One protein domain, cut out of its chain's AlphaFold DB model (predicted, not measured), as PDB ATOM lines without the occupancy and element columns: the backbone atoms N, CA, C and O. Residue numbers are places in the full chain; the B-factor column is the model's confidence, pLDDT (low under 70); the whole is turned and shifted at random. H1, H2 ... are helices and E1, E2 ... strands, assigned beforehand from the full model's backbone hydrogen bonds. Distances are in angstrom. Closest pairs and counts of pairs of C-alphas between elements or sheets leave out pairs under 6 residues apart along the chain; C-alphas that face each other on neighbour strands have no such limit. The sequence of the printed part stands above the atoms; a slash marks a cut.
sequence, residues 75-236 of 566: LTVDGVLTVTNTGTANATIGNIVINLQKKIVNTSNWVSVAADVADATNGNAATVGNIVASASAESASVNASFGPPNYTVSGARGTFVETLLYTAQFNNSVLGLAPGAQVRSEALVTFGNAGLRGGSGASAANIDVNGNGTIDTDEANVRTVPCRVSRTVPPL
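This is residues 75 to 236 of the 566 residues of an uncharacterized protein of Acidobacteria bacterium (UniProt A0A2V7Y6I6). The model is a lopsided sandwich of long strands: a two-stranded ribbon, E1 and E5, covers one face of a larger, twisted sheet whose long strands are E2, E3, E6 and E8. The strands run lengthwise, with H2 near one end and H3 near the other, and unnamed residues 129 to 139 pass over the larger sheet's other face. The printed part has 162 residues, with three short helices and eight strands in the order E1 E2 E3 H1 E4 E5 H2 E6 E7 H3 E8; both sheets are antiparallel, the larger one branched at E2. The class is mostly strand, and the whole is compact, with a radius of gyration of the C-alphas of 15.8 A and spans of 45 by 31 by 27 A.

E1, residues 75 to 85, is the antiparallel neighbour of E5, residues 161 to 171, with N 77 and O 168 2.8 A apart. E2, residues 91 to 103, bends by 56 degrees at residue 94. On one side of E2 lie E3, residues 110 to 119, with N 98 and O 116 2.9 A apart, and E4, residues 156 to 158, with N 93 and O 156 2.9 A apart. E2 and E3 form a hairpin. On the other side of E2 lies E6, residues 182 to 192, with N 99 and O 186 2.9 A apart. E8, residues 222 to 232, pairs with E6, N 187 and O 227 being 2.8 A apart, and with E7, residues 202 to 204, N 204 and O 222 being 2.9 A apart. Between the sheets, the closest C-alphas of E3 and E5, those of Asp 116 and Ala 168, are 5.7 A apart; E1 and E8 are only just apart, at 8.2 A. H1, residues 140 to 143, only grazes the branched sheet; H2, residues 172 to 175, is only just not on it, with 4 pairs of C-alphas within 10 A. H3, residues 217 to 220, is on it at a height of 6.8 A, only just over E6, with 3 C-alphas. The helices are too short for O i to N i+4 pairs; the one O i to N i+3 pair is within hydrogen-bond range in H1 and H2, but not in H3.

E1 begins at C-alpha 75 (22.447, 29.865, -42.791) and spans 31.0 A. E2 spans 32.7 A, E3 24.6 A, E5 32.1 A, E6 32.6 A and E8 32.5 A, ending at C-alpha 232 (20.763, 26.395, -53.251).

The C-alphas farthest apart, those of Thr 217 and Pro 235, are 47.9 A apart. The printed part has no cut. The links E3 to H1, H1 to E4 and E7 to H3 are long. Mean pLDDT of the printed part is 74.7; 56 residues are under 70, among them 116 to 131 and 133 to 163.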
ATOM      1  N   LEU A  75      22.460  29.486 -41.392       91.06
ATOM      2  CA  LEU A  75      22.447  29.865 -42.791       91.06
ATOM      3  C   LEU A  75      22.576  31.385 -42.841       91.06
ATOM      4  O   LEU A  75      21.647  32.096 -42.470       91.06
ATOM      5  N   THR A  76      23.730  31.863 -43.272       90.88
ATOM      6  CA  THR A  76      24.015  33.279 -43.470       90.88
ATOM      7  C   THR A  76      23.779  33.643 -44.932       90.88
ATOM      8  O   THR A  76      24.170  32.899 -45.835       90.88
ATOM      9  N   VAL A  77      23.110  34.768 -45.164       90.12
ATOM     10  CA  VAL A  77      22.932  35.392 -46.475       90.12
ATOM     11  C   VAL A  77      23.801  36.637 -46.502       90.12
ATOM     12  O   VAL A  77      23.474  37.625 -45.846       90.12
ATOM     13  N   ASP A  78      24.873  36.587 -47.278       91.00
ATOM     14  CA  ASP A  78      25.759  37.721 -47.504       91.00
ATOM     15  C   ASP A  78      25.456  38.310 -48.868       91.00
ATOM     16  O   ASP A  78      25.413  37.587 -49.867       91.00
ATOM     17  N   GLY A  79      25.218  39.612 -48.938       91.06
ATOM     18  CA  GLY A  79      24.795  40.222 -50.182       91.06
ATOM     19  C   GLY A  79      25.175  41.677 -50.336       91.06
ATOM     20  O   GLY A  79      25.634  42.358 -49.422       91.06
ATOM     21  N   VAL A  80      24.968  42.128 -51.564       88.75
ATOM     22  CA  VAL A  80      25.192  43.493 -52.010       88.75
ATOM     23  C   VAL A  80      23.943  43.996 -52.715       88.75
ATOM     24  O   VAL A  80      23.237  43.243 -53.395       88.75
ATOM     25  N   LEU A  81      23.643  45.268 -52.494       88.75
ATOM     26  CA  LEU A  81      22.482  45.938 -53.048       88.75
ATOM     27  C   LEU A  81      22.823  47.398 -53.323       88.75
ATOM     28  O   LEU A  81      23.190  48.121 -52.402       88.75
ATOM     29  N   THR A  82      22.637  47.858 -54.555       84.12
ATOM     30  CA  THR A  82      22.704  49.287 -54.871       84.12
ATOM     31  C   THR A  82      21.303  49.884 -54.814       84.12
ATOM     32  O   THR A  82      20.405  49.460 -55.546       84.12
ATOM     33  N   VAL A  83      21.112  50.889 -53.962       84.62
ATOM     34  CA  VAL A  83      19.855  51.628 -53.828       84.62
ATOM     35  C   VAL A  83      20.010  52.992 -54.487       84.62
ATOM     36  O   VAL A  83      20.874  53.778 -54.106       84.62
ATOM     37  N   THR A  84      19.173  53.281 -55.484       84.94
ATOM     38  CA  THR A  84      19.212  54.547 -56.231       84.94
ATOM     39  C   THR A  84      17.871  55.260 -56.166       84.94
ATOM     40  O   THR A  84      16.861  54.712 -56.613       84.94
ATOM     41  N   ASN A  85      17.853  56.510 -55.695       84.88
ATOM     42  CA  ASN A  85      16.694  57.385 -55.881       84.88
ATOM     43  C   ASN A  85      16.710  58.025 -57.279       84.88
ATOM     44  O   ASN A  85      17.428  58.982 -57.544       84.88
ATOM     45  N   THR A  86      15.879  57.496 -58.170       83.75
ATOM     46  CA  THR A  86      15.608  58.015 -59.525       83.75
ATOM     47  C   THR A  86      14.492  59.065 -59.561       83.75
ATOM     48  O   THR A  86      14.132  59.560 -60.629       83.75
ATOM     49  N   GLY A  87      13.896  59.362 -58.405       83.81
ATOM     50  CA  GLY A  87      12.814  60.324 -58.265       83.81
ATOM     51  C   GLY A  87      13.285  61.775 -58.310       83.81
ATOM     52  O   GLY A  87      14.472  62.084 -58.281       83.81
ATOM     53  N   THR A  88      12.319  62.687 -58.350       82.12
ATOM     54  CA  THR A  88      12.552  64.138 -58.314       82.12
ATOM     55  C   THR A  88      12.445  64.730 -56.907       82.12
ATOM     56  O   THR A  88      12.620  65.935 -56.742       82.12
ATOM     57  N   ALA A  89      12.153  63.909 -55.894       82.75
ATOM     58  CA  ALA A  89      12.169  64.301 -54.487       82.75
ATOM     59  C   ALA A  89      12.930  63.298 -53.619       82.75
ATOM     60  O   ALA A  89      13.134  62.149 -54.009       82.75
ATOM     61  N   ASN A  90      13.316  63.748 -52.423       80.75
ATOM     62  CA  ASN A  90      14.003  62.936 -51.423       80.75
ATOM     63  C   ASN A  90      13.154  61.728 -51.007       80.75
ATOM     64  O   ASN A  90      11.934  61.852 -50.869       80.75
ATOM     65  N   ALA A  91      13.820  60.596 -50.781       81.50
ATOM     66  CA  ALA A  91      13.226  59.383 -50.239       81.50
ATOM     67  C   ALA A  91      13.598  59.243 -48.758       81.50
ATOM     68  O   ALA A  91      14.721  59.556 -48.356       81.50
ATOM     69  N   THR A  92      12.675  58.722 -47.961       79.56
ATOM     70  CA  THR A  92      12.962  58.292 -46.585       79.56
ATOM     71  C   THR A  92      13.034  56.783 -46.599       79.56
ATOM     72  O   THR A  92      11.992  56.164 -46.778       79.56
ATOM     73  N   ILE A  93      14.227  56.187 -46.500       76.19
ATOM     74  CA  ILE A  93      14.345  54.729 -46.395       76.19
ATOM     75  C   ILE A  93      13.882  54.324 -45.010       76.19
ATOM     76  O   ILE A  93      14.448  54.744 -44.011       76.19
ATOM     77  N   GLY A  94      12.874  53.468 -44.985       67.88
ATOM     78  CA  GLY A  94      12.454  52.762 -43.800       67.88
ATOM     79  C   GLY A  94      13.367  51.594 -43.492       67.88
ATOM     80  O   GLY A  94      14.404  51.702 -42.848       67.88
ATOM     81  N   ASN A  95      12.952  50.450 -44.008       68.31
ATOM     82  CA  ASN A  95      13.482  49.167 -43.605       68.31
ATOM     83  C   ASN A  95      14.263  48.565 -44.753       68.31
ATOM     84  O   ASN A  95      13.870  48.709 -45.919       68.31
ATOM     85  N   ILE A  96      15.299  47.821 -44.393       75.31
ATOM     86  CA  ILE A  96      15.898  46.821 -45.258       75.31
ATOM     87  C   ILE A  96      15.594  45.480 -44.607       75.31
ATOM     88  O   ILE A  96      16.146  45.140 -43.564       75.31
ATOM     89  N   VAL A  97      14.659  44.744 -45.202       75.88
ATOM     90  CA  VAL A  97      14.274  43.411 -44.725       75.88
ATOM     91  C   VAL A  97      14.890  42.378 -45.648       75.88
ATOM     92  O   VAL A  97      14.621  42.397 -46.849       75.88
ATOM     93  N   ILE A  98      15.683  41.464 -45.098       81.94
ATOM     94  CA  ILE A  98      16.186  40.297 -45.821       81.94
ATOM     95  C   ILE A  98      15.283  39.119 -45.483       81.94
ATOM     96  O   ILE A  98      15.418  38.470 -44.450       81.94
ATOM     97  N   ASN A  99      14.330  38.853 -46.368       82.12
ATOM     98  CA  ASN A  99      13.366  37.777 -46.213       82.12
ATOM     99  C   ASN A  99      13.895  36.490 -46.852       82.12
ATOM    100  O   ASN A  99      14.160  36.446 -48.057       82.12
ATOM    101  N   LEU A 100      14.046  35.437 -46.051       80.56
ATOM    102  CA  LEU A 100      14.448  34.120 -46.519       80.56
ATOM    103  C   LEU A 100      13.209  33.293 -46.850       80.56
ATOM    104  O   LEU A 100      12.358  33.016 -46.001       80.56
ATOM    105  N   GLN A 101      13.146  32.835 -48.093       84.62
ATOM    106  CA  GLN A 101      12.041  32.044 -48.611       84.62
ATOM    107  C   GLN A 101      12.505  30.662 -49.048       84.62
ATOM    108  O   GLN A 101      13.569  30.501 -49.644       84.62
ATOM    109  N   LYS A 102      11.659  29.659 -48.821       84.12
ATOM    110  CA  LYS A 102      11.827  28.291 -49.310       84.12
ATOM    111  C   LYS A 102      10.858  28.025 -50.455       84.12
ATOM    112  O   LYS A 102       9.686  28.404 -50.398       84.12
ATOM    113  N   LYS A 103      11.329  27.327 -51.486       86.31
ATOM    114  CA  LYS A 103      10.467  26.870 -52.579       86.31
ATOM    115  C   LYS A 103       9.610  25.685 -52.142       86.31
ATOM    116  O   LYS A 103      10.133  24.708 -51.602       86.31
ATOM    117  N   ILE A 104       8.311  25.724 -52.436       82.19
ATOM    118  CA  ILE A 104       7.458  24.538 -52.294       82.19
ATOM    119  C   ILE A 104       7.779  23.586 -53.446       82.19
ATOM    120  O   ILE A 104       7.678  23.950 -54.623       82.19
ATOM    121  N   VAL A 105       8.158  22.356 -53.097       81.06
ATOM    122  CA  VAL A 105       8.522  21.297 -54.045       81.06
ATOM    123  C   VAL A 105       7.426  21.127 -55.101       81.06
ATOM    124  O   VAL A 105       6.243  21.104 -54.776       81.06
ATOM    125  N   ASN A 106       7.831  21.012 -56.368       82.81
ATOM    126  CA  ASN A 106       6.944  20.845 -57.528       82.81
ATOM    127  C   ASN A 106       5.942  21.989 -57.773       82.81
ATOM    128  O   ASN A 106       4.973  21.807 -58.504       82.81
ATOM    129  N   THR A 107       6.177  23.179 -57.217       82.31
ATOM    130  CA  THR A 107       5.380  24.374 -57.524       82.31
ATOM    131  C   THR A 107       6.275  25.560 -57.891       82.31
ATOM    132  O   THR A 107       7.492  25.546 -57.682       82.31
ATOM    133  N   SER A 108       5.666  26.619 -58.419       82.31
ATOM    134  CA  SER A 108       6.296  27.935 -58.574       82.31
ATOM    135  C   SER A 108       6.216  28.798 -57.307       82.31
ATOM    136  O   SER A 108       6.676  29.939 -57.324       82.31
ATOM    137  N   ASN A 109       5.611  28.285 -56.231       80.44
ATOM    138  CA  ASN A 109       5.296  29.050 -55.032       80.44
ATOM    139  C   ASN A 109       6.466  29.055 -54.042       80.44
ATOM    140  O   ASN A 109       7.204  28.075 -53.897       80.44
ATOM    141  N   TRP A 110       6.584  30.171 -53.330       81.38
ATOM    142  CA  TRP A 110       7.596  30.414 -52.313       81.38
ATOM    143  C   TRP A 110       6.921  30.807 -51.005       81.38
ATOM    144  O   TRP A 110       5.896  31.493 -51.014       81.38
ATOM    145  N   VAL A 111       7.503  30.358 -49.900       77.62
ATOM    146  CA  VAL A 111       6.996  30.573 -48.541       77.62
ATOM    147  C   VAL A 111       8.120  31.143 -47.709       77.62
ATOM    148  O   VAL A 111       9.249  30.658 -47.805       77.62
ATOM    149  N   SER A 112       7.821  32.143 -46.897       77.69
ATOM    150  CA  SER A 112       8.819  32.720 -46.003       77.69
ATOM    151  C   SER A 112       9.051  31.811 -44.823       77.69
ATOM    152  O   SER A 112       8.115  31.243 -44.264       77.69
ATOM    153  N   VAL A 113      10.322  31.638 -44.492       71.44
ATOM    154  CA  VAL A 113      10.758  30.766 -43.401       71.44
ATOM    155  C   VAL A 113      11.385  31.564 -42.266       71.44
ATOM    156  O   VAL A 113      11.274  31.154 -41.118       71.44
ATOM    157  N   ALA A 114      12.000  32.708 -42.572       73.75
ATOM    158  CA  ALA A 114      12.540  33.653 -41.603       73.75
ATOM    159  C   ALA A 114      12.814  35.000 -42.290       73.75
ATOM    160  O   ALA A 114      12.917  35.047 -43.514       73.75
ATOM    161  N   ALA A 115      13.004  36.070 -41.521       73.38
ATOM    162  CA  ALA A 115      13.682  37.260 -42.023       73.38
ATOM    163  C   ALA A 115      14.554  37.901 -40.959       73.38
ATOM    164  O   ALA A 115      14.367  37.682 -39.762       73.38
ATOM    165  N   ASP A 116      15.499  38.673 -41.468       69.94
ATOM    166  CA  ASP A 116      16.344  39.570 -40.711       69.94
ATOM    167  C   ASP A 116      15.990  41.008 -41.092       69.94
ATOM    168  O   ASP A 116      15.650  41.292 -42.249       69.94
ATOM    169  N   VAL A 117      16.008  41.901 -40.110       69.06
ATOM    170  CA  VAL A 117      15.501  43.261 -40.260       69.06
ATOM    171  C   VAL A 117      16.538  44.246 -39.753       69.06
ATOM    172  O   VAL A 117      16.979  44.164 -38.613       69.06
ATOM    173  N   ALA A 118      16.841  45.236 -40.587       64.19
ATOM    174  CA  ALA A 118      17.477  46.464 -40.152       64.19
ATOM    175  C   ALA A 118      16.545  47.652 -40.409       64.19
ATOM    176  O   ALA A 118      15.879  47.741 -41.451       64.19
ATOM    177  N   ASP A 119      16.526  48.574 -39.454       64.94
ATOM    178  CA  ASP A 119      15.780  49.823 -39.525       64.94
ATOM    179  C   ASP A 119      16.710  50.992 -39.180       64.94
ATOM    180  O   ASP A 119      17.772  50.785 -38.591       64.94
ATOM    181  N   ALA A 120      16.373  52.222 -39.556       63.41
ATOM    182  CA  ALA A 120      17.333  53.311 -39.372       63.41
ATOM    183  C   ALA A 120      17.299  54.021 -38.002       63.41
ATOM    184  O   ALA A 120      18.143  54.881 -37.751       63.41
ATOM    185  N   THR A 121      16.386  53.638 -37.113       60.66
ATOM    186  CA  THR A 121      16.338  54.079 -35.709       60.66
ATOM    187  C   THR A 121      17.132  53.126 -34.809       60.66
ATOM    188  O   THR A 121      17.914  53.572 -33.972       60.66
ATOM    189  N   ASN A 122      16.970  51.813 -34.994       60.81
ATOM    190  CA  ASN A 122      17.540  50.758 -34.151       60.81
ATOM    191  C   ASN A 122      18.697  49.996 -34.826       60.81
ATOM    192  O   ASN A 122      19.331  49.147 -34.194       60.81
ATOM    193  N   GLY A 123      18.994  50.270 -36.099       65.69
ATOM    194  CA  GLY A 123      20.007  49.544 -36.863       65.69
ATOM    195  C   GLY A 123      19.686  48.050 -36.930       65.69
ATOM    196  O   GLY A 123      18.539  47.657 -37.136       65.69
ATOM    197  N   ASN A 124      20.694  47.214 -36.679       65.06
ATOM    198  CA  ASN A 124      20.557  45.751 -36.639       65.06
ATOM    199  C   ASN A 124      19.850  45.231 -35.369       65.06
ATOM    200  O   ASN A 124      19.637  44.032 -35.240       65.06
ATOM    201  N   ALA A 125      19.529  46.098 -34.399       63.97
ATOM    202  CA  ALA A 125      18.749  45.708 -33.221       63.97
ATOM    203  C   ALA A 125      17.233  45.720 -33.491       63.97
ATOM    204  O   ALA A 125      16.442  45.391 -32.602       63.97
ATOM    205  N   ALA A 126      16.821  46.113 -34.699       62.81
ATOM    206  CA  ALA A 126      15.436  46.084 -35.127       62.81
ATOM    207  C   ALA A 126      14.898  44.647 -35.094       62.81
ATOM    208  O   ALA A 126      15.422  43.741 -35.732       62.81
ATOM    209  N   THR A 127      13.815  44.425 -34.355       64.25
ATOM    210  CA  THR A 127      13.117  43.123 -34.327       64.25
ATOM    211  C   THR A 127      11.893  43.107 -35.234       64.25
ATOM    212  O   THR A 127      11.218  42.088 -35.371       64.25
ATOM    213  N   VAL A 128      11.591  44.256 -35.839       63.47
ATOM    214  CA  VAL A 128      10.362  44.517 -36.563       63.47
ATOM    215  C   VAL A 128      10.681  45.478 -37.711       63.47
ATOM    216  O   VAL A 128      11.338  46.487 -37.494       63.47
ATOM    217  N   GLY A 129      10.233  45.183 -38.937       62.00
ATOM    218  CA  GLY A 129      10.409  46.088 -40.085       62.00
ATOM    219  C   GLY A 129       9.141  46.189 -40.905       62.00
ATOM    220  O   GLY A 129       8.379  45.237 -40.913       62.00
ATOM    221  N   ASN A 130       8.841  47.311 -41.570       66.94
ATOM    222  CA  ASN A 130       7.641  47.403 -42.414       66.94
ATOM    223  C   ASN A 130       7.944  47.441 -43.877       66.94
ATOM    224  O   ASN A 130       8.816  48.153 -44.381       66.94
ATOM    225  N   ILE A 131       7.065  46.723 -44.548       69.81
ATOM    226  CA  ILE A 131       7.032  46.554 -45.972       69.81
ATOM    227  C   ILE A 131       5.586  46.688 -46.424       69.81
ATOM    228  O   ILE A 131       4.642  46.336 -45.716       69.81
ATOM    229  N   VAL A 132       5.401  47.150 -47.649       73.31
ATOM    230  CA  VAL A 132       4.142  46.968 -48.351       73.31
ATOM    231  C   VAL A 132       4.065  45.497 -48.748       73.31
ATOM    232  O   VAL A 132       4.782  45.061 -49.643       73.31
ATOM    233  N   ALA A 133       3.212  44.724 -48.070       64.12
ATOM    234  CA  ALA A 133       3.191  43.260 -48.161       64.12
ATOM    235  C   ALA A 133       3.077  42.712 -49.597       64.12
ATOM    236  O   ALA A 133       3.706  41.712 -49.928       64.12
ATOM    237  N   SER A 134       2.345  43.393 -50.486       65.81
ATOM    238  CA  SER A 134       2.213  42.995 -51.896       65.81
ATOM    239  C   SER A 134       3.487  43.179 -52.733       65.81
ATOM    240  O   SER A 134       3.521  42.748 -53.885       65.81
ATOM    241  N   ALA A 135       4.543  43.797 -52.189       64.06
ATOM    242  CA  ALA A 135       5.866  43.811 -52.811       64.06
ATOM    243  C   ALA A 135       6.588  42.469 -52.636       64.06
ATOM    244  O   ALA A 135       7.435  42.131 -53.468       64.06
ATOM    245  N   SER A 136       6.258  41.709 -51.587       66.62
ATOM    246  CA  SER A 136       6.817  40.379 -51.369       66.62
ATOM    247  C   SER A 136       6.176  39.357 -52.310       66.62
ATOM    248  O   SER A 136       4.994  39.436 -52.641       66.62
ATOM    249  N   ALA A 137       6.963  38.377 -52.755       64.69
ATOM    250  CA  ALA A 137       6.488  37.268 -53.589       64.69
ATOM    251  C   ALA A 137       5.810  36.131 -52.792       64.69
ATOM    252  O   ALA A 137       5.658  35.018 -53.304       64.69
ATOM    253  N   GLU A 138       5.437  36.390 -51.542       63.03
ATOM    254  CA  GLU A 138       4.723  35.464 -50.670       63.03
ATOM    255  C   GLU A 138       3.272  35.235 -51.114       63.03
ATOM    256  O   GLU A 138       2.554  36.162 -51.493       63.03
ATOM    257  N   SER A 139       2.791  33.994 -50.987       58.09
ATOM    258  CA  SER A 139       1.350  33.734 -51.005       58.09
ATOM    259  C   SER A 139       0.787  33.911 -49.597       58.09
ATOM    260  O   SER A 139       0.910  33.022 -48.754       58.09
ATOM    261  N   ALA A 140       0.121  35.041 -49.350       54.03
ATOM    262  CA  ALA A 140      -0.492  35.352 -48.054       54.03
ATOM    263  C   ALA A 140      -1.467  34.257 -47.566       54.03
ATOM    264  O   ALA A 140      -1.499  33.928 -46.383       54.03
ATOM    265  N   SER A 141      -2.212  33.634 -48.490       57.56
ATOM    266  CA  SER A 141      -3.124  32.514 -48.192       57.56
ATOM    267  C   SER A 141      -2.405  31.240 -47.726       57.56
ATOM    268  O   SER A 141      -2.951  30.473 -46.937       57.56
ATOM    269  N   VAL A 142      -1.166  31.030 -48.177       58.25
ATOM    270  CA  VAL A 142      -0.337  29.884 -47.787       58.25
ATOM    271  C   VAL A 142       0.364  30.180 -46.461       58.25
ATOM    272  O   VAL A 142       0.349  29.326 -45.583       58.25
ATOM    273  N   ASN A 143       0.872  31.399 -46.253       54.97
ATOM    274  CA  ASN A 143       1.537  31.796 -45.004       54.97
ATOM    275  C   ASN A 143       0.607  31.743 -43.782       54.97
ATOM    276  O   ASN A 143       1.019  31.265 -42.730       54.97
ATOM    277  N   ALA A 144      -0.668  32.122 -43.935       54.84
ATOM    278  CA  ALA A 144      -1.664  32.040 -42.858       54.84
ATOM    279  C   ALA A 144      -1.903  30.605 -42.341       54.84
ATOM    280  O   ALA A 144      -2.409  30.422 -41.236       54.84
ATOM    281  N   SER A 145      -1.518  29.589 -43.121       52.84
ATOM    282  CA  SER A 145      -1.594  28.175 -42.732       52.84
ATOM    283  C   SER A 145      -0.382  27.711 -41.905       52.84
ATOM    284  O   SER A 145      -0.407  26.603 -41.374       52.84
ATOM    285  N   PHE A 146       0.676  28.531 -41.805       50.50
ATOM    286  CA  PHE A 146       1.968  28.182 -41.199       50.50
ATOM    287  C   PHE A 146       2.447  29.149 -40.090       50.50
ATOM    288  O   PHE A 146       3.497  28.896 -39.505       50.50
ATOM    289  N   GLY A 147       1.690  30.202 -39.746       49.91
ATOM    290  CA  GLY A 147       1.961  31.076 -38.589       49.91
ATOM    291  C   GLY A 147       1.556  32.549 -38.794       49.91
ATOM    292  O   GLY A 147       1.176  32.929 -39.903       49.91
ATOM    293  N   PRO A 148       1.590  33.388 -37.738       45.69
ATOM    294  CA  PRO A 148       1.357  34.832 -37.849       45.69
ATOM    295  C   PRO A 148       2.497  35.560 -38.608       45.69
ATOM    296  O   PRO A 148       3.631  35.088 -38.592       45.69
ATOM    297  N   PRO A 149       2.216  36.694 -39.286       44.16
ATOM    298  CA  PRO A 149       3.215  37.501 -40.003       44.16
ATOM    299  C   PRO A 149       4.123  38.315 -39.055       44.16
ATOM    300  O   PRO A 149       3.658  38.808 -38.031       44.16
ATOM    301  N   ASN A 150       5.398  38.508 -39.425       47.41
ATOM    302  CA  ASN A 150       6.475  38.954 -38.515       47.41
ATOM    303  C   ASN A 150       6.965  40.418 -38.690       47.41
ATOM    304  O   ASN A 150       8.084  40.723 -38.289       47.41
ATOM    305  N   TYR A 151       6.200  41.339 -39.296       40.41
ATOM    306  CA  TYR A 151       6.744  42.639 -39.758       40.41
ATOM    307  C   TYR A 151       5.870  43.859 -39.392       40.41
ATOM    308  O   TYR A 151       4.655  43.807 -39.582       40.41
ATOM    309  N   THR A 152       6.480  44.940 -38.856       37.38
ATOM    310  CA  THR A 152       5.951  46.332 -38.693       37.38
ATOM    311  C   THR A 152       6.942  47.521 -38.278       37.38
ATOM    312  O   THR A 152       7.168  47.739 -37.107       37.38
ATOM    313  N   VAL A 153       7.476  48.323 -39.231       36.25
ATOM    314  CA  VAL A 153       8.199  49.663 -39.381       36.25
ATOM    315  C   VAL A 153       9.316  50.273 -38.511       36.25
ATOM    316  O   VAL A 153       9.039  50.554 -37.355       36.25
ATOM    317  N   SER A 154      10.422  50.749 -39.170       36.88
ATOM    318  CA  SER A 154      11.237  51.976 -38.859       36.88
ATOM    319  C   SER A 154      12.370  52.397 -39.891       36.88
ATOM    320  O   SER A 154      12.523  51.621 -40.820       36.88
ATOM    321  N   GLY A 155      13.132  53.550 -39.815       41.47
ATOM    322  CA  GLY A 155      13.779  54.336 -40.957       41.47
ATOM    323  C   GLY A 155      14.570  55.691 -40.767       41.47
ATOM    324  O   GLY A 155      14.580  56.242 -39.674       41.47
ATOM    325  N   ALA A 156      15.251  56.222 -41.837       33.91
ATOM    326  CA  ALA A 156      16.107  57.460 -41.999       33.91
ATOM    327  C   ALA A 156      15.997  58.160 -43.404       33.91
ATOM    328  O   ALA A 156      15.384  57.630 -44.326       33.91
ATOM    329  N   ARG A 157      16.585  59.371 -43.605       39.44
ATOM    330  CA  ARG A 157      16.266  60.349 -44.699       39.44
ATOM    331  C   ARG A 157      17.448  60.770 -45.627       39.44
ATOM    332  O   ARG A 157      18.494  61.147 -45.107       39.44
ATOM    333  N   GLY A 158      17.258  60.853 -46.970       40.50
ATOM    334  CA  GLY A 158      18.225  61.476 -47.922       40.50
ATOM    335  C   GLY A 158      17.976  61.294 -49.449       40.50
ATOM    336  O   GLY A 158      17.069  60.580 -49.866       40.50
ATOM    337  N   THR A 159      18.789  61.933 -50.312       43.47
ATOM    338  CA  THR A 159      18.954  61.580 -51.750       43.47
ATOM    339  C   THR A 159      20.312  60.909 -51.918       43.47
ATOM    340  O   THR A 159      21.321  61.516 -51.568       43.47
ATOM    341  N   PHE A 160      20.345  59.679 -52.433       49.44
ATOM    342  CA  PHE A 160      21.549  58.849 -52.408       49.44
ATOM    343  C   PHE A 160      21.595  57.843 -53.576       49.44
ATOM    344  O   PHE A 160      20.563  57.415 -54.109       49.44
ATOM    345  N   VAL A 161      22.825  57.491 -53.955       61.22
ATOM    346  CA  VAL A 161      23.199  56.236 -54.616       61.22
ATOM    347  C   VAL A 161      24.128  55.554 -53.626       61.22
ATOM    348  O   VAL A 161      25.236  56.037 -53.403       61.22
ATOM    349  N   GLU A 162      23.666  54.482 -52.999       63.78
ATOM    350  CA  GLU A 162      24.440  53.770 -51.983       63.78
ATOM    351  C   GLU A 162      24.509  52.289 -52.325       63.78
ATOM    352  O   GLU A 162      23.491  51.657 -52.611       63.78
ATOM    353  N   THR A 163      25.721  51.739 -52.301       68.81
ATOM    354  CA  THR A 163      25.944  50.294 -52.321       68.81
ATOM    355  C   THR A 163      26.002  49.815 -50.882       68.81
ATOM    356  O   THR A 163      26.903  50.180 -50.130       68.81
ATOM    357  N   LEU A 164      25.027  49.001 -50.505       77.00
ATOM    358  CA  LEU A 164      24.891  48.429 -49.179       77.00
ATOM    359  C   LEU A 164      25.398  46.993 -49.189       77.00
ATOM    360  O   LEU A 164      25.063  46.214 -50.084       77.00
ATOM    361  N   LEU A 165      26.181  46.654 -48.170       78.12
ATOM    362  CA  LEU A 165      26.552  45.282 -47.844       78.12
ATOM    363  C   LEU A 165      25.678  44.824 -46.689       78.12
ATOM    364  O   LEU A 165      25.499  45.570 -45.726       78.12
ATOM    365  N   TYR A 166      25.140  43.616 -46.783       77.88
ATOM    366  CA  TYR A 166      24.329  43.042 -45.719       77.88
ATOM    367  C   TYR A 166      24.736  41.600 -45.444       77.88
ATOM    368  O   TYR A 166      25.108  40.863 -46.356       77.88
ATOM    369  N   THR A 167      24.599  41.218 -44.181       80.88
ATOM    370  CA  THR A 167      24.786  39.861 -43.678       80.88
ATOM    371  C   THR A 167      23.574  39.553 -42.815       80.88
ATOM    372  O   THR A 167      23.375  40.217 -41.803       80.88
ATOM    373  N   ALA A 168      22.768  38.574 -43.221       76.94
ATOM    374  CA  ALA A 168      21.588  38.139 -42.482       76.94
ATOM    375  C   ALA A 168      21.751  36.697 -42.016       76.94
ATOM    376  O   ALA A 168      22.019  35.814 -42.831       76.94
ATOM    377  N   GLN A 169      21.580  36.441 -40.720       82.69
ATOM    378  CA  GLN A 169      21.857  35.132 -40.134       82.69
ATOM    379  C   GLN A 169      20.578  34.424 -39.673       82.69
ATOM    380  O   GLN A 169      19.822  34.923 -38.845       82.69
ATOM    381  N   PHE A 170      20.373  33.202 -40.161       83.00
ATOM    382  CA  PHE A 170      19.200  32.385 -39.860       83.00
ATOM    383  C   PHE A 170      19.598  31.100 -39.142       83.00
ATOM    384  O   PHE A 170      20.474  30.373 -39.607       83.00
ATOM    385  N   ASN A 171      18.941  30.769 -38.030       84.94
ATOM    386  CA  ASN A 171      19.210  29.524 -37.307       84.94
ATOM    387  C   ASN A 171      18.626  28.315 -38.064       84.94
ATOM    388  O   ASN A 171      17.472  27.925 -37.878       84.94
ATOM    389  N   ASN A 172      19.437  27.700 -38.919       89.19
ATOM    390  CA  ASN A 172      19.038  26.561 -39.734       89.19
ATOM    391  C   ASN A 172      18.892  25.254 -38.936       89.19
ATOM    392  O   ASN A 172      18.225  24.336 -39.411       89.19
ATOM    393  N   SER A 173      19.429  25.168 -37.713       85.25
ATOM    394  CA  SER A 173      19.088  24.067 -36.797       85.25
ATOM    395  C   SER A 173      17.603  24.068 -36.427       85.25
ATOM    396  O   SER A 173      17.038  22.999 -36.214       85.25
ATOM    397  N   VAL A 174      16.965  25.243 -36.384       79.88
ATOM    398  CA  VAL A 174      15.516  25.380 -36.161       79.88
ATOM    399  C   VAL A 174      14.741  25.250 -37.474       79.88
ATOM    400  O   VAL A 174      13.722  24.565 -37.519       79.88
ATOM    401  N   LEU A 175      15.221  25.881 -38.553       80.69
ATOM    402  CA  LEU A 175      14.509  25.904 -39.840       80.69
ATOM    403  C   LEU A 175      14.542  24.563 -40.595       80.69
ATOM    404  O   LEU A 175      13.648  24.290 -41.399       80.69
ATOM    405  N   GLY A 176      15.569  23.735 -40.377       86.94
ATOM    406  CA  GLY A 176      15.682  22.402 -40.973       86.94
ATOM    407  C   GLY A 176      15.786  22.401 -42.504       86.94
ATOM    408  O   GLY A 176      15.279  21.486 -43.160       86.94
ATOM    409  N   LEU A 177      16.397  23.427 -43.110       88.50
ATOM    410  CA  LEU A 177      16.598  23.477 -44.560       88.50
ATOM    411  C   LEU A 177      17.758  22.551 -44.947       88.50
ATOM    412  O   LEU A 177      18.905  22.772 -44.558       88.50
ATOM    413  N   ALA A 178      17.455  21.508 -45.722       93.00
ATOM    414  CA  ALA A 178      18.447  20.535 -46.171       93.00
ATOM    415  C   ALA A 178      19.405  21.125 -47.228       93.00
ATOM    416  O   ALA A 178      18.960  21.914 -48.071       93.00
ATOM    417  N   PRO A 179      20.686  20.701 -47.260       95.12
ATOM    418  CA  PRO A 179      21.584  20.996 -48.373       95.12
ATOM    419  C   PRO A 179      20.959  20.637 -49.728       95.12
ATOM    420  O   PRO A 179      20.295  19.610 -49.871       95.12
ATOM    421  N   GLY A 180      21.143  21.505 -50.722       93.69
ATOM    422  CA  GLY A 180      20.538  21.393 -52.050       93.69
ATOM    423  C   GLY A 180      19.108  21.940 -52.161       93.69
ATOM    424  O   GLY A 180      18.610  22.096 -53.277       93.69
ATOM    425  N   ALA A 181      18.441  22.288 -51.053       91.25
ATOM    426  CA  ALA A 181      17.134  22.942 -51.109       91.25
ATOM    427  C   ALA A 181      17.230  24.315 -51.798       91.25
ATOM    428  O   ALA A 181      18.165  25.077 -51.554       91.25
ATOM    429  N   GLN A 182      16.247  24.651 -52.642       93.31
ATOM    430  CA  GLN A 182      16.158  25.985 -53.239       93.31
ATOM    431  C   GLN A 182      15.606  26.982 -52.223       93.31
ATOM    432  O   GLN A 182      14.476  26.837 -51.739       93.31
ATOM    433  N   VAL A 183      16.398  28.016 -51.962       91.38
ATOM    434  CA  VAL A 183      16.015  29.173 -51.162       91.38
ATOM    435  C   VAL A 183      16.157  30.446 -51.984       91.38
ATOM    436  O   VAL A 183      16.833  30.490 -53.016       91.38
ATOM    437  N   ARG A 184      15.480  31.490 -51.537       91.56
ATOM    438  CA  ARG A 184      15.541  32.808 -52.145       91.56
ATOM    439  C   ARG A 184      15.683  33.836 -51.043       91.56
ATOM    440  O   ARG A 184      14.851  33.858 -50.141       91.56
ATOM    441  N   SER A 185      16.714  34.664 -51.133       88.06
ATOM    442  CA  SER A 185      16.776  35.901 -50.371       88.06
ATOM    443  C   SER A 185      16.016  36.977 -51.138       88.06
ATOM    444  O   SER A 185      16.157  37.137 -52.356       88.06
ATOM    445  N   GLU A 186      15.142  37.677 -50.432       86.31
ATOM    446  CA  GLU A 186      14.396  38.818 -50.936       86.31
ATOM    447  C   GLU A 186      14.755  40.027 -50.070       86.31
ATOM    448  O   GLU A 186      14.293  40.139 -48.939       86.31
ATOM    449  N   ALA A 187      15.606  40.909 -50.599       86.88
ATOM    450  CA  ALA A 187      15.923  42.192 -49.989       86.88
ATOM    451  C   ALA A 187      14.801  43.183 -50.314       86.88
ATOM    452  O   ALA A 187      14.532  43.467 -51.482       86.88
ATOM    453  N   LEU A 188      14.121  43.690 -49.295       83.56
ATOM    454  CA  LEU A 188      12.982  44.591 -49.422       83.56
ATOM    455  C   LEU A 188      13.384  45.949 -48.866       83.56
ATOM    456  O   LEU A 188      13.612  46.070 -47.667       83.56
ATOM    457  N   VAL A 189      13.444  46.957 -49.737       85.56
ATOM    458  CA  VAL A 189      13.698  48.343 -49.330       85.56
ATOM    459  C   VAL A 189      12.385  49.103 -49.354       85.56
ATOM    460  O   VAL A 189      11.754  49.245 -50.407       85.56
ATOM    461  N   THR A 190      11.966  49.582 -48.190       83.19
ATOM    462  CA  THR A 190      10.754  50.393 -48.038       83.19
ATOM    463  C   THR A 190      11.121  51.860 -47.964       83.19
ATOM    464  O   THR A 190      12.090  52.202 -47.297       83.19
ATOM    465  N   PHE A 191      10.357  52.735 -48.615       84.62
ATOM    466  CA  PHE A 191      10.602  54.170 -48.563       84.62
ATOM    467  C   PHE A 191       9.333  55.029 -48.595       84.62
ATOM    468  O   PHE A 191       8.335  54.663 -49.222       84.62
ATOM    469  N   GLY A 192       9.389  56.184 -47.928       84.81
ATOM    470  CA  GLY A 192       8.380  57.243 -47.968       84.81
ATOM    471  C   GLY A 192       8.549  58.202 -49.153       84.81
ATOM    472  O   GLY A 192       9.539  58.174 -49.883       84.81
ATOM    473  N   ASN A 193       7.571  59.083 -49.331       86.81
ATOM    474  CA  ASN A 193       7.455  60.098 -50.374       86.81
ATOM    475  C   ASN A 193       7.307  59.505 -51.786       86.81
ATOM    476  O   ASN A 193       7.644  60.122 -52.800       86.81
ATOM    477  N   ALA A 194       6.758  58.293 -51.861       82.62
ATOM    478  CA  ALA A 194       6.635  57.521 -53.088       82.62
ATOM    479  C   ALA A 194       5.516  58.007 -54.022       82.62
ATOM    480  O   ALA A 194       5.337  57.395 -55.070       82.62
ATOM    481  N   GLY A 195       4.770  59.067 -53.670       79.88
ATOM    482  CA  GLY A 195       3.655  59.666 -54.430       79.88
ATOM    483  C   GLY A 195       2.482  58.723 -54.768       79.88
ATOM    484  O   GLY A 195       2.482  57.549 -54.422       79.88
ATOM    485  N   LEU A 196       1.469  59.239 -55.482       71.00
ATOM    486  CA  LEU A 196       0.207  58.525 -55.788       71.00
ATOM    487  C   LEU A 196       0.273  57.565 -57.000       71.00
ATOM    488  O   LEU A 196      -0.712  56.904 -57.325       71.00
ATOM    489  N   ARG A 197       1.385  57.528 -57.747       65.31
ATOM    490  CA  ARG A 197       1.446  56.859 -59.064       65.31
ATOM    491  C   ARG A 197       1.747  55.355 -58.964       65.31
ATOM    492  O   ARG A 197       2.698  54.977 -58.294       65.31
ATOM    493  N   GLY A 198       1.048  54.524 -59.746       55.12
ATOM    494  CA  GLY A 198       1.339  53.092 -59.947       55.12
ATOM    495  C   GLY A 198       2.496  52.822 -60.925       55.12
ATOM    496  O   GLY A 198       2.320  52.909 -62.138       55.12
ATOM    497  N   GLY A 199       3.677  52.499 -60.389       56.84
ATOM    498  CA  GLY A 199       4.839  51.954 -61.115       56.84
ATOM    499  C   GLY A 199       5.249  50.593 -60.528       56.84
ATOM    500  O   GLY A 199       4.473  50.020 -59.771       56.84
ATOM    501  N   SER A 200       6.444  50.071 -60.837       54.09
ATOM    502  CA  SER A 200       6.956  48.835 -60.211       54.09
ATOM    503  C   SER A 200       7.160  49.007 -58.693       54.09
ATOM    504  O   SER A 200       7.550  50.079 -58.225       54.09
ATOM    505  N   GLY A 201       6.880  47.945 -57.928       59.84
ATOM    506  CA  GLY A 201       6.836  47.950 -56.458       59.84
ATOM    507  C   GLY A 201       5.416  48.124 -55.913       59.84
ATOM    508  O   GLY A 201       4.529  48.614 -56.609       59.84
ATOM    509  N   ALA A 202       5.182  47.698 -54.673       70.00
ATOM    510  CA  ALA A 202       3.867  47.838 -54.057       70.00
ATOM    511  C   ALA A 202       3.775  49.116 -53.231       70.00
ATOM    512  O   ALA A 202       4.711  49.447 -52.506       70.00
ATOM    513  N   SER A 203       2.644  49.810 -53.331       78.00
ATOM    514  CA  SER A 203       2.371  51.054 -52.611       78.00
ATOM    515  C   SER A 203       1.304  50.878 -51.536       78.00
ATOM    516  O   SER A 203       0.307  50.191 -51.765       78.00
ATOM    517  N   ALA A 204       1.470  51.568 -50.416       77.88
ATOM    518  CA  ALA A 204       0.458  51.723 -49.380       77.88
ATOM    519  C   ALA A 204       0.509  53.141 -48.802       77.88
ATOM    520  O   ALA A 204       1.495  53.860 -48.972       77.88
ATOM    521  N   ALA A 205      -0.570  53.546 -48.145       82.50
ATOM    522  CA  ALA A 205      -0.650  54.831 -47.464       82.50
ATOM    523  C   ALA A 205      -0.454  54.651 -45.959       82.50
ATOM    524  O   ALA A 205      -0.863  53.626 -45.411       82.50
ATOM    525  N   ASN A 206       0.093  55.679 -45.308       81.75
ATOM    526  CA  ASN A 206       0.192  55.794 -43.853       81.75
ATOM    527  C   ASN A 206       0.912  54.603 -43.199       81.75
ATOM    528  O   ASN A 206       0.386  53.974 -42.281       81.75
ATOM    529  N   ILE A 207       2.116  54.299 -43.683       78.62
ATOM    530  CA  ILE A 207       3.036  53.361 -43.030       78.62
ATOM    531  C   ILE A 207       4.150  54.204 -42.405       78.62
ATOM    532  O   ILE A 207       4.817  54.905 -43.153       78.62
ATOM    533  N   ASP A 208       4.351  54.123 -41.087       74.31
ATOM    534  CA  ASP A 208       5.362  54.890 -40.321       74.31
ATOM    535  C   ASP A 208       6.793  54.464 -40.689       74.31
ATOM    536  O   ASP A 208       7.455  53.837 -39.879       74.31
ATOM    537  N   VAL A 209       7.256  54.683 -41.936       71.81
ATOM    538  CA  VAL A 209       8.542  54.172 -42.452       71.81
ATOM    539  C   VAL A 209       9.715  54.381 -41.524       71.81
ATOM    540  O   VAL A 209      10.610  53.558 -41.623       71.81
ATOM    541  N   ASN A 210       9.704  55.376 -40.632       68.62
ATOM    542  CA  ASN A 210      10.794  55.649 -39.716       68.62
ATOM    543  C   ASN A 210      10.671  55.144 -38.263       68.62
ATOM    544  O   ASN A 210      11.669  55.147 -37.549       68.62
ATOM    545  N   GLY A 211       9.504  54.627 -37.872       68.31
ATOM    546  CA  GLY A 211       9.277  53.861 -36.643       68.31
ATOM    547  C   GLY A 211       9.371  54.682 -35.377       68.31
ATOM    548  O   GLY A 211       9.647  54.161 -34.294       68.31
ATOM    549  N   ASN A 212       9.136  55.981 -35.518       72.69
ATOM    550  CA  ASN A 212       9.043  56.902 -34.401       72.69
ATOM    551  C   ASN A 212       7.669  56.832 -33.702       72.69
ATOM    552  O   ASN A 212       7.436  57.553 -32.729       72.69
ATOM    553  N   GLY A 213       6.766  55.964 -34.173       77.25
ATOM    554  CA  GLY A 213       5.420  55.772 -33.646       77.25
ATOM    555  C   GLY A 213       4.391  56.761 -34.199       77.25
ATOM    556  O   GLY A 213       3.268  56.811 -33.689       77.25
ATOM    557  N   THR A 214       4.737  57.563 -35.210       81.56
ATOM    558  CA  THR A 214       3.866  58.577 -35.820       81.56
ATOM    559  C   THR A 214       3.960  58.552 -37.344       81.56
ATOM    560  O   THR A 214       5.009  58.277 -37.895       81.56
ATOM    561  N   ILE A 215       2.854  58.848 -38.039       81.88
ATOM    562  CA  ILE A 215       2.860  58.962 -39.507       81.88
ATOM    563  C   ILE A 215       3.333  60.359 -39.897       81.88
ATOM    564  O   ILE A 215       2.588  61.334 -39.761       81.88
ATOM    565  N   ASP A 216       4.549  60.441 -40.418       85.44
ATOM    566  CA  ASP A 216       5.114  61.662 -40.964       85.44
ATOM    567  C   ASP A 216       4.502  62.030 -42.329       85.44
ATOM    568  O   ASP A 216       3.827  61.256 -43.013       85.44
ATOM    569  N   THR A 217       4.726  63.272 -42.763       84.75
ATOM    570  CA  THR A 217       4.151  63.778 -44.027       84.75
ATOM    571  C   THR A 217       4.651  63.000 -45.249       84.75
ATOM    572  O   THR A 217       3.904  62.772 -46.201       84.75
ATOM    573  N   ASP A 218       5.908  62.572 -45.227       79.56
ATOM    574  CA  ASP A 218       6.525  61.711 -46.231       79.56
ATOM    575  C   ASP A 218       6.048  60.253 -46.146       79.56
ATOM    576  O   ASP A 218       6.201  59.500 -47.096       79.56
ATOM    577  N   GLU A 219       5.359  59.848 -45.090       83.19
ATOM    578  CA  GLU A 219       4.827  58.490 -44.915       83.19
ATOM    579  C   GLU A 219       3.377  58.334 -45.384       83.19
ATOM    580  O   GLU A 219       2.816  57.234 -45.406       83.19
ATOM    581  N   ALA A 220       2.776  59.424 -45.863       83.81
ATOM    582  CA  ALA A 220       1.457  59.402 -46.483       83.81
ATOM    583  C   ALA A 220       1.413  58.504 -47.736       83.81
ATOM    584  O   ALA A 220       0.364  57.951 -48.059       83.81
ATOM    585  N   ASN A 221       2.543  58.347 -48.438       84.31
ATOM    586  CA  ASN A 221       2.680  57.459 -49.594       84.31
ATOM    587  C   ASN A 221       3.994  56.682 -49.509       84.31
ATOM    588  O   ASN A 221       5.071  57.247 -49.710       84.31
ATOM    589  N   VAL A 222       3.888  55.382 -49.264       83.31
ATOM    590  CA  VAL A 222       5.016  54.483 -49.023       83.31
ATOM    591  C   VAL A 222       5.069  53.424 -50.106       83.31
ATOM    592  O   VAL A 222       4.034  52.949 -50.581       83.31
ATOM    593  N   ARG A 223       6.279  53.036 -50.502       85.81
ATOM    594  CA  ARG A 223       6.504  51.938 -51.441       85.81
ATOM    595  C   ARG A 223       7.591  51.003 -50.940       85.81
ATOM    596  O   ARG A 223       8.578  51.450 -50.371       85.81
ATOM    597  N   THR A 224       7.437  49.717 -51.240       84.44
ATOM    598  CA  THR A 224       8.502  48.722 -51.077       84.44
ATOM    599  C   THR A 224       8.942  48.183 -52.429       84.44
ATOM    600  O   THR A 224       8.112  47.835 -53.278       84.44
ATOM    601  N   VAL A 225      10.257  48.114 -52.622       87.00
ATOM    602  CA  VAL A 225      10.894  47.561 -53.818       87.00
ATOM    603  C   VAL A 225      11.654  46.300 -53.414       87.00
ATOM    604  O   VAL A 225      12.481  46.367 -52.505       87.00
ATOM    605  N   PRO A 226      11.363  45.144 -54.035       88.88
ATOM    606  CA  PRO A 226      12.082  43.909 -53.773       88.88
ATOM    607  C   PRO A 226      13.285  43.759 -54.704       88.88
ATOM    608  O   PRO A 226      13.216  44.096 -55.888       88.88
ATOM    609  N   CYS A 227      14.332  43.114 -54.205       89.12
ATOM    610  CA  CYS A 227      15.346  42.476 -55.020       89.12
ATOM    611  C   CYS A 227      15.555  41.029 -54.598       89.12
ATOM    612  O   CYS A 227      15.573  40.716 -53.412       89.12
ATOM    613  N   ARG A 228      15.649  40.121 -55.572       90.44
ATOM    614  CA  ARG A 228      15.517  38.680 -55.333       90.44
ATOM    615  C   ARG A 228      16.708  37.926 -55.881       90.44
ATOM    616  O   ARG A 228      16.984  38.014 -57.075       90.44
ATOM    617  N   VAL A 229      17.314  37.098 -55.042       92.94
ATOM    618  CA  VAL A 229      18.408  36.211 -55.433       92.94
ATOM    619  C   VAL A 229      18.050  34.793 -55.012       92.94
ATOM    620  O   VAL A 229      17.747  34.529 -53.854       92.94
ATOM    621  N   SER A 230      18.015  33.868 -55.972       94.00
ATOM    622  CA  SER A 230      17.776  32.446 -55.693       94.00
ATOM    623  C   SER A 230      19.099  31.693 -55.649       94.00
ATOM    624  O   SER A 230      19.949  31.864 -56.528       94.00
ATOM    625  N   ARG A 231      19.254  30.846 -54.632       95.12
ATOM    626  CA  ARG A 231      20.438  30.016 -54.393       95.12
ATOM    627  C   ARG A 231      20.021  28.653 -53.846       95.12
ATOM    628  O   ARG A 231      18.891  28.449 -53.398       95.12
ATOM    629  N   THR A 232      20.926  27.690 -53.916       95.56
ATOM    630  CA  THR A 232      20.763  26.395 -53.251       95.56
ATOM    631  C   THR A 232      21.487  26.425 -51.918       95.56
ATOM    632  O   THR A 232      22.623  26.885 -51.870       95.56
ATOM    633  N   VAL A 233      20.859  25.908 -50.860       95.38
ATOM    634  CA  VAL A 233      21.506  25.770 -49.546       95.38
ATOM    635  C   VAL A 233      22.783  24.932 -49.711       95.38
ATOM    636  O   VAL A 233      22.682  23.793 -50.178       95.38
ATOM    637  N   PRO A 234      23.973  25.458 -49.375       97.12
ATOM    638  CA  PRO A 234      25.207  24.700 -49.520       97.12
ATOM    639  C   PRO A 234      25.308  23.577 -48.468       97.12
ATOM    640  O   PRO A 234      24.566  23.568 -47.475       97.12
ATOM    641  N   PRO A 235      26.215  22.602 -48.667       97.25
ATOM    642  CA  PRO A 235      26.591  21.664 -47.612       97.25
ATOM    643  C   PRO A 235      27.011  22.405 -46.338       97.25
ATOM    644  O   PRO A 235      27.580  23.492 -46.415       97.25
ATOM    645  N   LEU A 236      26.736  21.811 -45.175       96.44
ATOM    646  CA  LEU A 236      27.165  22.371 -43.895       96.44
ATOM    647  C   LEU A 236      28.699  22.358 -43.820       96.44
ATOM    648  O   LEU A 236      29.306  21.287 -43.842       96.44
TER     649      LEU A 236